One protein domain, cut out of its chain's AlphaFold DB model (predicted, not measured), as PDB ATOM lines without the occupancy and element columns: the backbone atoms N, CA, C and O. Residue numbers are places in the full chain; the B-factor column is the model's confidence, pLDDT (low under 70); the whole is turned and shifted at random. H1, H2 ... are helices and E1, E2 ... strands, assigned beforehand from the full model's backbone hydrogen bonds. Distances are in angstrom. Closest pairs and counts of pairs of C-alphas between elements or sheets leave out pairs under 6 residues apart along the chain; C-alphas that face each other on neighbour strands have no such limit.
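This is residues 75 to 160 of the 166 residues of an uncharacterized protein of Stichopus japonicus (UniProt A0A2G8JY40). Five antiparallel strands make a sheet curled like part of a barrel, and the long link of residues 129 to 145 runs past its open side, pairing briefly with E3. A small two-strand ribbon, E2 with E6, extends the body at one end, and the short helix H1 grazes the sheet. The printed part has 86 residues, in the order E1 E2 E3 E4 H1 E5 E6 E7; the sheet's order is E3 - E1 - E7 - E4 - E5. The class is mostly strand, with 39 residues in named elements, under half; the whole is compact, radius of gyration of the C-alphas 12.1 A, yet elongated, spanning 38 by 23 by 18 A.

Find C-alpha 75 at (-55.247, -13.776, 53.463); from there E1 runs 16.6 A to residue 80. Next come E2, residues 84 to 86, E3, residues 94 to 98, 12.9 A, and E4, residues 105 to 108. H1 covers residues 112 to 118, 10.2 A, then E5 125 to 128 and E6 146 to 148. E7, residues 153 to 159, runs 16.7 A to C-alpha 159 at (-54.001, -17.811, 57.877).

Look across the strongly twisted sheet: N 97 and O 79 of E3 and E1 are 2.8 A apart, N 157 and O 76 of E7 and E1 2.7 A, N 107 and O 158 of E4 and E7 2.9 A, and N 106 and O 127 of E4 and E5 2.8 A, each within hydrogen-bond range. E3 and E5 are edge strands and are apart. Residues 94 to 95 of E3 pair antiparallel with 133 to 134. E2 and E6 are antiparallel, with N 86 and O 146 2.8 A apart, within hydrogen-bond range. H1 only grazes the sheet, with its residues 112 to 115; the closest C-alphas of H1 and E7 are those of Phe 114 and Pro 155, 6.9 A. In H1 every O i to N i+4 pair is within hydrogen-bond range.

The C-alphas farthest apart are those of Asn 103 and Asp 143, 38.2 A. The printed part has no cut, and the link from E5 to E6, 17 residues, is long. The mean pLDDT of the printed part is 71.3; it is under 70 at residues 75 to 76, 103, 131 to 145 and 155 to 160.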
ATOM      1  N   CYS A  75     -56.152 -13.380  54.539       63.53
ATOM      2  CA  CYS A  75     -55.247 -13.776  53.463       63.53
ATOM      3  C   CYS A  75     -53.974 -12.913  53.489       63.53
ATOM      4  O   CYS A  75     -54.054 -11.681  53.457       63.53
ATOM      5  N   CYS A  76     -52.790 -13.533  53.489       69.06
ATOM      6  CA  CYS A  76     -51.502 -12.826  53.414       69.06
ATOM      7  C   CYS A  76     -50.705 -13.226  52.174       69.06
ATOM      8  O   CYS A  76     -50.639 -14.394  51.830       69.06
ATOM      9  N   ARG A  77     -50.076 -12.270  51.484       75.50
ATOM     10  CA  ARG A  77     -49.256 -12.559  50.293       75.50
ATOM     11  C   ARG A  77     -47.841 -12.970  50.690       75.50
ATOM     12  O   ARG A  77     -47.253 -12.323  51.556       75.50
ATOM     13  N   ILE A  78     -47.283 -13.973  50.011       77.50
ATOM     14  CA  ILE A  78     -45.854 -14.307  50.094       77.50
ATOM     15  C   ILE A  78     -45.087 -13.523  49.023       77.50
ATOM     16  O   ILE A  78     -45.536 -13.373  47.886       77.50
ATOM     17  N   ARG A  79     -43.902 -13.043  49.385       80.44
ATOM     18  CA  ARG A  79     -42.904 -12.460  48.496       80.44
ATOM     19  C   ARG A  79     -41.675 -13.352  48.460       80.44
ATOM     20  O   ARG A  79     -41.166 -13.725  49.511       80.44
ATOM     21  N   ILE A  80     -41.182 -13.641  47.265       81.69
ATOM     22  CA  ILE A  80     -39.944 -14.398  47.078       81.69
ATOM     23  C   ILE A  80     -38.750 -13.613  47.616       81.69
ATOM     24  O   ILE A  80     -38.609 -12.426  47.309       81.69
ATOM     25  N   ALA A  81     -37.939 -14.275  48.439       79.88
ATOM     26  CA  ALA A  81     -36.830 -13.656  49.158       79.88
ATOM     27  C   ALA A  81     -35.546 -13.559  48.323       79.88
ATOM     28  O   ALA A  81     -34.736 -12.677  48.579       79.88
ATOM     29  N   GLU A  82     -35.365 -14.431  47.330       79.69
ATOM     30  CA  GLU A  82     -34.183 -14.427  46.465       79.69
ATOM     31  C   GLU A  82     -34.489 -15.023  45.086       79.69
ATOM     32  O   GLU A  82     -35.504 -15.693  44.891       79.69
ATOM     33  N   ASN A  83     -33.605 -14.787  44.116       82.56
ATOM     34  CA  ASN A  83     -33.754 -15.356  42.782       82.56
ATOM     35  C   ASN A  83     -33.553 -16.876  42.815       82.56
ATOM     36  O   ASN A  83     -32.490 -17.346  43.213       82.56
ATOM     37  N   VAL A  84     -34.522 -17.635  42.304       82.06
ATOM     38  CA  VAL A  84     -34.420 -19.094  42.180       82.06
ATOM     39  C   VAL A  84     -34.652 -19.506  40.735       82.06
ATOM     40  O   VAL A  84     -35.674 -19.171  40.139       82.06
ATOM     41  N   MET A  85     -33.693 -20.236  40.169       83.31
ATOM     42  CA  MET A  85     -33.826 -20.864  38.859       83.31
ATOM     43  C   MET A  85     -34.329 -22.292  39.040       83.31
ATOM     44  O   MET A  85     -33.727 -23.075  39.774       83.31
ATOM     45  N   ILE A  86     -35.433 -22.615  38.376       80.12
ATOM     46  CA  ILE A  86     -36.042 -23.937  38.403       80.12
ATOM     47  C   ILE A  86     -35.872 -24.579  37.022       80.12
ATOM     48  O   ILE A  86     -36.341 -24.016  36.023       80.12
ATOM     49  N   PRO A  87     -35.174 -25.723  36.933       77.00
ATOM     50  CA  PRO A  87     -35.047 -26.458  35.683       77.00
ATOM     51  C   PRO A  87     -36.398 -26.999  35.180       77.00
ATOM     52  O   PRO A  87     -37.314 -27.205  35.982       77.00
ATOM     53  N   PRO A  88     -36.516 -27.299  33.873       74.69
ATOM     54  CA  PRO A  88     -37.708 -27.932  33.311       74.69
ATOM     55  C   PRO A  88     -38.073 -29.223  34.051       74.69
ATOM     56  O   PRO A  88     -37.200 -30.037  34.355       74.69
ATOM     57  N   GLY A  89     -39.363 -29.410  34.347       72.69
ATOM     58  CA  GLY A  89     -39.875 -30.623  34.993       72.69
ATOM     59  C   GLY A  89     -39.377 -30.873  36.423       72.69
ATOM     60  O   GLY A  89     -39.577 -31.968  36.945       72.69
ATOM     61  N   CYS A  90     -38.727 -29.892  37.059       72.06
ATOM     62  CA  CYS A  90     -38.194 -30.016  38.413       72.06
ATOM     63  C   CYS A  90     -39.047 -29.269  39.442       72.06
ATOM     64  O   CYS A  90     -39.657 -28.239  39.162       72.06
ATOM     65  N   GLU A  91     -39.024 -29.766  40.675       75.00
ATOM     66  CA  GLU A  91     -39.626 -29.114  41.835       75.00
ATOM     67  C   GLU A  91     -38.542 -28.402  42.649       75.00
ATOM     68  O   GLU A  91     -37.440 -28.929  42.814       75.00
ATOM     69  N   ALA A  92     -38.847 -27.215  43.180       75.06
ATOM     70  CA  ALA A  92     -37.912 -26.469  44.015       75.06
ATOM     71  C   ALA A  92     -38.617 -25.756  45.171       75.06
ATOM     72  O   ALA A  92     -39.601 -25.037  44.983       75.06
ATOM     73  N   VAL A  93     -38.050 -25.899  46.370       78.38
ATOM     74  CA  VAL A  93     -38.434 -25.109  47.544       78.38
ATOM     75  C   VAL A  93     -37.858 -23.706  47.386       78.38
ATOM     76  O   VAL A  93     -36.661 -23.556  47.154       78.38
ATOM     77  N   VAL A  94     -38.705 -22.683  47.512       77.19
ATOM     78  CA  VAL A  94     -38.310 -21.293  47.266       77.19
ATOM     79  C   VAL A  94     -38.462 -20.500  48.563       77.19
ATOM     80  O   VAL A  94     -39.550 -20.465  49.141       77.19
ATOM     81  N   PRO A  95     -37.405 -19.842  49.055       77.81
ATOM     82  CA  PRO A  95     -37.523 -19.032  50.252       77.81
ATOM     83  C   PRO A  95     -38.420 -17.819  49.986       77.81
ATOM     84  O   PRO A  95     -38.373 -17.169  48.936       77.81
ATOM     85  N   GLY A  96     -39.269 -17.518  50.960       77.25
ATOM     86  CA  GLY A  96     -40.301 -16.506  50.825       77.25
ATOM     87  C   GLY A  96     -40.628 -15.875  52.165       77.25
ATOM     88  O   GLY A  96     -40.425 -16.460  53.217       77.25
ATOM     89  N   SER A  97     -41.139 -14.658  52.146       77.56
ATOM     90  CA  SER A  97     -41.541 -13.937  53.350       77.56
ATOM     91  C   SER A  97     -42.962 -13.430  53.199       77.56
ATOM     92  O   SER A  97     -43.392 -13.061  52.105       77.56
ATOM     93  N   LEU A  98     -43.718 -13.412  54.291       77.56
ATOM     94  CA  LEU A  98     -45.053 -12.827  54.281       77.56
ATOM     95  C   LEU A  98     -44.954 -11.301  54.228       77.56
ATOM     96  O   LEU A  98     -44.202 -10.695  54.991       77.56
ATOM     97  N   GLU A  99     -45.766 -10.664  53.378       75.00
ATOM     98  CA  GLU A  99     -45.880  -9.195  53.348       75.00
ATOM     99  C   GLU A  99     -46.380  -8.634  54.692       75.00
ATOM    100  O   GLU A  99     -46.069  -7.499  55.047       75.00
ATOM    101  N   LYS A 100     -47.141  -9.430  55.454       74.00
ATOM    102  CA  LYS A 100     -47.542  -9.130  56.830       74.00
ATOM    103  C   LYS A 100     -47.118 -10.281  57.726       74.00
ATOM    104  O   LYS A 100     -47.494 -11.419  57.468       74.00
ATOM    105  N   LYS A 101     -46.363  -9.978  58.785       70.88
ATOM    106  CA  LYS A 101     -46.002 -10.981  59.790       70.88
ATOM    107  C   LYS A 101     -47.265 -11.557  60.421       70.88
ATOM    108  O   LYS A 101     -48.165 -10.815  60.812       70.88
ATOM    109  N   SER A 102     -47.286 -12.871  60.550       70.31
ATOM    110  CA  SER A 102     -48.327 -13.620  61.238       70.31
ATOM    111  C   SER A 102     -47.705 -14.836  61.896       70.31
ATOM    112  O   SER A 102     -46.677 -15.323  61.438       70.31
ATOM    113  N   ASN A 103     -48.351 -15.340  62.938       69.25
ATOM    114  CA  ASN A 103     -47.906 -16.526  63.653       69.25
ATOM    115  C   ASN A 103     -48.959 -17.626  63.506       69.25
ATOM    116  O   ASN A 103     -50.151 -17.324  63.426       69.25
ATOM    117  N   GLY A 104     -48.523 -18.883  63.542       71.25
ATOM    118  CA  GLY A 104     -49.406 -20.045  63.507       71.25
ATOM    119  C   GLY A 104     -49.342 -20.812  62.194       71.25
ATOM    120  O   GLY A 104     -48.577 -20.491  61.292       71.25
ATOM    121  N   ILE A 105     -50.147 -21.865  62.113       70.06
ATOM    122  CA  ILE A 105     -50.211 -22.736  60.942       70.06
ATOM    123  C   ILE A 105     -51.029 -22.048  59.857       70.06
ATOM    124  O   ILE A 105     -52.035 -21.421  60.162       70.06
ATOM    125  N   ALA A 106     -50.621 -22.186  58.604       73.56
ATOM    126  CA  ALA A 106     -51.263 -21.573  57.461       73.56
ATOM    127  C   ALA A 106     -51.265 -22.498  56.251       73.56
ATOM    128  O   ALA A 106     -50.441 -23.403  56.156       73.56
ATOM    129  N   VAL A 107     -52.181 -22.259  55.315       76.50
ATOM    130  CA  VAL A 107     -52.266 -23.030  54.072       76.50
ATOM    131  C   VAL A 107     -51.883 -22.135  52.906       76.50
ATOM    132  O   VAL A 107     -52.532 -21.123  52.645       76.50
ATOM    133  N   VAL A 108     -50.817 -22.505  52.202       76.69
ATOM    134  CA  VAL A 108     -50.456 -21.900  50.918       76.69
ATOM    135  C   VAL A 108     -51.344 -22.521  49.851       76.69
ATOM    136  O   VAL A 108     -51.390 -23.744  49.739       76.69
ATOM    137  N   GLU A 109     -52.031 -21.699  49.059       74.38
ATOM    138  CA  GLU A 109     -52.869 -22.167  47.953       74.38
ATOM    139  C   GLU A 109     -52.530 -21.430  46.667       74.38
ATOM    140  O   GLU A 109     -52.309 -20.222  46.664       74.38
ATOM    141  N   MET A 110     -52.510 -22.149  45.547       76.69
ATOM    142  CA  MET A 110     -52.278 -21.540  44.246       76.69
ATOM    143  C   MET A 110     -53.540 -20.835  43.738       76.69
ATOM    144  O   MET A 110     -54.605 -21.436  43.646       76.69
ATOM    145  N   LEU A 111     -53.402 -19.580  43.305       72.88
ATOM    146  CA  LEU A 111     -54.450 -18.920  42.525       72.88
ATOM    147  C   LEU A 111     -54.328 -19.311  41.046       72.88
ATOM    148  O   LEU A 111     -53.224 -19.205  40.511       72.88
ATOM    149  N   PRO A 112     -55.431 -19.624  40.337       75.12
ATOM    150  CA  PRO A 112     -55.398 -19.938  38.900       75.12
ATOM    151  C   PRO A 112     -54.667 -18.879  38.057       75.12
ATOM    152  O   PRO A 112     -53.847 -19.188  37.201       75.12
ATOM    153  N   ARG A 113     -54.856 -17.604  38.415       76.94
ATOM    154  CA  ARG A 113     -54.206 -16.434  37.792       76.94
ATOM    155  C   ARG A 113     -52.672 -16.473  37.854       76.94
ATOM    156  O   ARG A 113     -52.004 -15.831  37.049       76.94
ATOM    157  N   PHE A 114     -52.104 -17.150  38.854       76.50
ATOM    158  CA  PHE A 114     -50.655 -17.295  38.995       76.50
ATOM    159  C   PHE A 114     -50.102 -18.251  37.936       76.50
ATOM    160  O   PHE A 114     -49.107 -17.924  37.294       76.50
ATOM    161  N   LEU A 115     -50.800 -19.364  37.693       79.62
ATOM    162  CA  LEU A 115     -50.476 -20.298  36.619       79.62
ATOM    163  C   LEU A 115     -50.595 -19.622  35.248       79.62
ATOM    164  O   LEU A 115     -49.675 -19.720  34.448       79.62
ATOM    165  N   GLU A 116     -51.668 -18.869  34.999       79.44
ATOM    166  CA  GLU A 116     -51.851 -18.143  33.731       79.44
ATOM    167  C   GLU A 116     -50.730 -17.129  33.467       79.44
ATOM    168  O   GLU A 116     -50.225 -17.018  32.352       79.44
ATOM    169  N   LYS A 117     -50.328 -16.379  34.500       79.19
ATOM    170  CA  LYS A 117     -49.347 -15.299  34.362       79.19
ATOM    171  C   LYS A 117     -47.909 -15.799  34.304       79.19
ATOM    172  O   LYS A 117     -47.093 -15.233  33.580       79.19
ATOM    173  N   HIS A 118     -47.579 -16.790  35.125       75.19
ATOM    174  CA  HIS A 118     -46.202 -17.232  35.320       75.19
ATOM    175  C   HIS A 118     -45.919 -18.589  34.686       75.19
ATOM    176  O   HIS A 118     -44.751 -18.916  34.533       75.19
ATOM    177  N   GLY A 119     -46.934 -19.358  34.279       75.75
ATOM    178  CA  GLY A 119     -46.803 -20.730  33.770       75.75
ATOM    179  C   GLY A 119     -46.382 -21.745  34.833       75.75
ATOM    180  O   GLY A 119     -46.053 -22.875  34.502       75.75
ATOM    181  N   MET A 120     -46.391 -21.347  36.105       74.75
ATOM    182  CA  MET A 120     -45.837 -22.122  37.208       74.75
ATOM    183  C   MET A 120     -46.923 -22.510  38.196       74.75
ATOM    184  O   MET A 120     -47.835 -21.728  38.477       74.75
ATOM    185  N   MET A 121     -46.771 -23.699  38.766       75.94
ATOM    186  CA  MET A 121     -47.620 -24.162  39.852       75.94
ATOM    187  C   MET A 121     -47.009 -23.844  41.223       75.94
ATOM    188  O   MET A 121     -45.806 -23.619  41.358       75.94
ATOM    189  N   VAL A 122     -47.856 -23.798  42.250       77.50
ATOM    190  CA  VAL A 122     -47.439 -23.750  43.656       77.50
ATOM    191  C   VAL A 122     -48.123 -24.912  44.361       77.50
ATOM    192  O   VAL A 122     -49.337 -25.071  44.232       77.50
ATOM    193  N   ALA A 123     -47.361 -25.739  45.082       75.25
ATOM    194  CA  ALA A 123     -47.953 -26.810  45.873       75.25
ATOM    195  C   ALA A 123     -48.849 -26.217  46.947       75.25
ATOM    196  O   ALA A 123     -48.472 -25.270  47.639       75.25
ATOM    197  N   ARG A 124     -50.004 -26.852  47.134       77.06
ATOM    198  CA  ARG A 124     -50.772 -26.651  48.350       77.06
ATOM    199  C   ARG A 124     -49.979 -27.233  49.513       77.06
ATOM    200  O   ARG A 124     -49.595 -28.401  49.464       77.06
ATOM    201  N   ALA A 125     -49.709 -26.424  50.526       74.06
ATOM    202  CA  ALA A 125     -48.883 -26.842  51.647       74.06
ATOM    203  C   ALA A 125     -49.331 -26.195  52.949       74.06
ATOM    204  O   ALA A 125     -49.724 -25.028  52.977       74.06
ATOM    205  N   VAL A 126     -49.218 -26.964  54.028       75.38
ATOM    206  CA  VAL A 126     -49.366 -26.472  55.394       75.38
ATOM    207  C   VAL A 126     -48.004 -25.965  55.854       75.38
ATOM    208  O   VAL A 126     -47.024 -26.708  55.831       75.38
ATOM    209  N   VAL A 127     -47.933 -24.697  56.235       73.81
ATOM    210  CA  VAL A 127     -46.700 -24.005  56.622       73.81
ATOM    211  C   VAL A 127     -46.879 -23.343  57.976       73.81
ATOM    212  O   VAL A 127     -47.979 -22.924  58.327       73.81
ATOM    213  N   ASP A 128     -45.801 -23.213  58.738       76.00
ATOM    214  CA  ASP A 128     -45.791 -22.293  59.869       76.00
ATOM    215  C   ASP A 128     -45.529 -20.881  59.331       76.00
ATOM    216  O   ASP A 128     -44.481 -20.601  58.751       76.00
ATOM    217  N   ALA A 129     -46.498 -19.986  59.504       73.50
ATOM    218  CA  ALA A 129     -46.445 -18.606  59.040       73.50
ATOM    219  C   ALA A 129     -45.358 -17.769  59.739       73.50
ATOM    220  O   ALA A 129     -45.022 -16.682  59.271       73.50
ATOM    221  N   SER A 130     -44.791 -18.275  60.840       70.06
ATOM    222  CA  SER A 130     -43.612 -17.684  61.473       70.06
ATOM    223  C   SER A 130     -42.301 -18.019  60.744       70.06
ATOM    224  O   SER A 130     -41.287 -17.362  60.994       70.06
ATOM    225  N   MET A 131     -42.305 -18.993  59.823       66.50
ATOM    226  CA  MET A 131     -41.135 -19.395  59.041       66.50
ATOM    227  C   MET A 131     -40.982 -18.583  57.742       66.50
ATOM    228  O   MET A 131     -41.943 -18.070  57.167       66.50
ATOM    229  N   SER A 132     -39.738 -18.480  57.265       61.34
ATOM    230  CA  SER A 132     -39.326 -17.703  56.076       61.34
ATOM    231  C   SER A 132     -39.087 -18.567  54.830       61.34
ATOM    232  O   SER A 132     -38.412 -18.153  53.885       61.34
ATOM    233  N   VAL A 133     -39.546 -19.817  54.844       60.31
ATOM    234  CA  VAL A 133     -39.323 -20.768  53.753       60.31
ATOM    235  C   VAL A 133     -40.650 -21.416  53.424       60.31
ATOM    236  O   VAL A 133     -41.278 -22.016  54.294       60.31
ATOM    237  N   TYR A 134     -41.076 -21.280  52.171       64.31
ATOM    238  CA  TYR A 134     -42.368 -21.768  51.714       64.31
ATOM    239  C   TYR A 134     -42.136 -22.762  50.576       64.31
ATOM    240  O   TYR A 134     -41.436 -22.451  49.611       64.31
ATOM    241  N   PRO A 135     -42.685 -23.982  50.655       56.88
ATOM    242  CA  PRO A 135     -42.560 -24.927  49.562       56.88
ATOM    243  C   PRO A 135     -43.324 -24.374  48.357       56.88
ATOM    244  O   PRO A 135     -44.539 -24.191  48.390       56.88
ATOM    245  N   SER A 136     -42.594 -24.092  47.285       56.59
ATOM    246  CA  SER A 136     -43.180 -23.908  45.966       56.59
ATOM    247  C   SER A 136     -43.064 -25.243  45.236       56.59
ATOM    248  O   SER A 136     -42.119 -25.996  45.451       56.59
ATOM    249  N   LYS A 137     -44.032 -25.563  44.385       52.69
ATOM    250  CA  LYS A 137     -43.959 -26.744  43.524       52.69
ATOM    251  C   LYS A 137     -44.340 -26.305  42.134       52.69
ATOM    252  O   LYS A 137     -45.510 -26.360  41.768       52.69
ATOM    253  N   SER A 138     -43.354 -25.849  41.380       52.59
ATOM    254  CA  SER A 138     -43.532 -25.600  39.962       52.59
ATOM    255  C   SER A 138     -43.523 -26.935  39.226       52.59
ATOM    256  O   SER A 138     -42.490 -27.402  38.767       52.59
ATOM    257  N   ALA A 139     -44.682 -27.571  39.111       47.97
ATOM    258  CA  ALA A 139     -44.879 -28.524  38.033       47.97
ATOM    259  C   ALA A 139     -45.045 -27.700  36.754       47.97
ATOM    260  O   ALA A 139     -46.099 -27.117  36.509       47.97
ATOM    261  N   GLU A 140     -43.963 -27.558  36.003       53.75
ATOM    262  CA  GLU A 140     -43.972 -26.871  34.722       53.75
ATOM    263  C   GLU A 140     -43.982 -27.919  33.598       53.75
ATOM    264  O   GLU A 140     -43.043 -28.711  33.510       53.75
ATOM    265  N   PRO A 141     -45.020 -27.961  32.740       52.22
ATOM    266  CA  PRO A 141     -45.098 -28.909  31.624       52.22
ATOM    267  C   PRO A 141     -44.165 -28.587  30.443       52.22
ATOM    268  O   PRO A 141     -44.253 -29.247  29.412       52.22
ATOM    269  N   THR A 142     -43.343 -27.534  30.528       54.81
ATOM    270  CA  THR A 142     -42.594 -26.983  29.385       54.81
ATOM    271  C   THR A 142     -41.083 -27.166  29.522       54.81
ATOM    272  O   THR A 142     -40.538 -26.992  30.606       54.81
ATOM    273  N   ASP A 143     -40.397 -27.410  28.401       61.56
ATOM    274  CA  ASP A 143     -38.951 -27.701  28.281       61.56
ATOM    275  C   ASP A 143     -37.993 -26.511  28.555       61.56
ATOM    276  O   ASP A 143     -36.815 -26.553  28.194       61.56
ATOM    277  N   GLN A 144     -38.454 -25.420  29.178       65.31
ATOM    278  CA  GLN A 144     -37.637 -24.223  29.432       65.31
ATOM    279  C   GLN A 144     -37.426 -23.979  30.928       65.31
ATOM    280  O   GLN A 144     -38.350 -24.123  31.720       65.31
ATOM    281  N   HIS A 145     -36.198 -23.612  31.312       66.38
ATOM    282  CA  HIS A 145     -35.888 -23.218  32.685       66.38
ATOM    283  C   HIS A 145     -36.563 -21.881  33.002       66.38
ATOM    284  O   HIS A 145     -36.579 -20.979  32.160       66.38
ATOM    285  N   LYS A 146     -37.071 -21.725  34.228       74.19
ATOM    286  CA  LYS A 146     -37.657 -20.462  34.687       74.19
ATOM    287  C   LYS A 146     -36.951 -19.914  35.904       74.19
ATOM    288  O   LYS A 146     -36.670 -20.627  36.859       74.19
ATOM    289  N   THR A 147     -36.715 -18.610  35.874       78.81
ATOM    290  CA  THR A 147     -36.176 -17.869  37.009       78.81
ATOM    291  C   THR A 147     -37.310 -17.123  37.690       78.81
ATOM    292  O   THR A 147     -37.934 -16.245  37.090       78.81
ATOM    293  N   ILE A 148     -37.571 -17.461  38.949       75.12
ATOM    294  CA  ILE A 148     -38.406 -16.649  39.825       75.12
ATOM    295  C   ILE A 148     -37.508 -15.592  40.446       75.12
ATOM    296  O   ILE A 148     -36.527 -15.921  41.107       75.12
ATOM    297  N   TYR A 149     -37.844 -14.325  40.233       80.75
ATOM    298  CA  TYR A 149     -37.050 -13.227  40.764       80.75
ATOM    299  C   TYR A 149     -37.468 -12.861  42.187       80.75
ATOM    300  O   TYR A 149     -38.648 -12.959  42.551       80.75
ATOM    301  N   GLU A 150     -36.511 -12.367  42.961       80.31
ATOM    302  CA  GLU A 150     -36.747 -11.693  44.230       80.31
ATOM    303  C   GLU A 150     -37.865 -10.654  44.080       80.31
ATOM    304  O   GLU A 150     -37.984  -9.944  43.078       80.31
ATOM    305  N   GLY A 151     -38.740 -10.581  45.079       71.00
ATOM    306  CA  GLY A 151     -39.850  -9.639  45.066       71.00
ATOM    307  C   GLY A 151     -41.077 -10.115  44.285       71.00
ATOM    308  O   GLY A 151     -42.123  -9.464  44.381       71.00
ATOM    309  N   THR A 152     -40.996 -11.248  43.576       75.88
ATOM    310  CA  THR A 152     -42.162 -11.873  42.938       75.88
ATOM    311  C   THR A 152     -43.217 -12.183  43.995       75.88
ATOM    312  O   THR A 152     -42.920 -12.736  45.055       75.88
ATOM    313  N   LYS A 153     -44.465 -11.791  43.722       73.38
ATOM    314  CA  LYS A 153     -45.593 -12.045  44.618       73.38
ATOM    315  C   LYS A 153     -46.180 -13.412  44.310       73.38
ATOM    316  O   LYS A 153     -46.719 -13.618  43.224       73.38
ATOM    317  N   LEU A 154     -46.086 -14.307  45.277       70.50
ATOM    318  CA  LEU A 154     -46.768 -15.586  45.253       70.50
ATOM    319  C   LEU A 154     -48.247 -15.427  45.653       70.50
ATOM    320  O   LEU A 154     -48.651 -14.387  46.196       70.50
ATOM    321  N   PRO A 155     -49.067 -16.453  45.371       63.25
ATOM    322  CA  PRO A 155     -50.443 -16.540  45.835       63.25
ATOM    323  C   PRO A 155     -50.597 -16.297  47.351       63.25
ATOM    324  O   PRO A 155     -49.647 -16.489  48.116       63.25
ATOM    325  N   PRO A 156     -51.778 -15.835  47.797       59.44
ATOM    326  CA  PRO A 156     -52.061 -15.638  49.202       59.44
ATOM    327  C   PRO A 156     -52.060 -16.962  49.972       59.44
ATOM    328  O   PRO A 156     -52.480 -18.003  49.477       59.44
ATOM    329  N   VAL A 157     -51.617 -16.870  51.214       58.00
ATOM    330  CA  VAL A 157     -51.701 -17.891  52.245       58.00
ATOM    331  C   VAL A 157     -52.940 -17.606  53.075       58.00
ATOM    332  O   VAL A 157     -53.131 -16.473  53.535       58.00
ATOM    333  N   ASN A 158     -53.758 -18.628  53.283       57.38
ATOM    334  CA  ASN A 158     -54.857 -18.583  54.233       57.38
ATOM    335  C   ASN A 158     -54.294 -18.797  55.637       57.38
ATOM    336  O   ASN A 158     -53.767 -19.867  55.951       57.38
ATOM    337  N   LEU A 159     -54.380 -17.758  56.469       48.56
ATOM    338  CA  LEU A 159     -54.001 -17.811  57.877       48.56
ATOM    339  C   LEU A 159     -55.257 -18.083  58.721       48.56
ATOM    340  O   LEU A 159     -56.063 -17.163  58.899       48.56
ATOM    341  N   PRO A 160     -55.451 -19.287  59.279       48.50
ATOM    342  CA  PRO A 160     -56.394 -19.466  60.371       48.50
ATOM    343  C   PRO A 160     -55.884 -18.679  61.587       48.50
ATOM    344  O   PRO A 160     -54.823 -18.972  62.142       48.50
TER     345      PRO A 160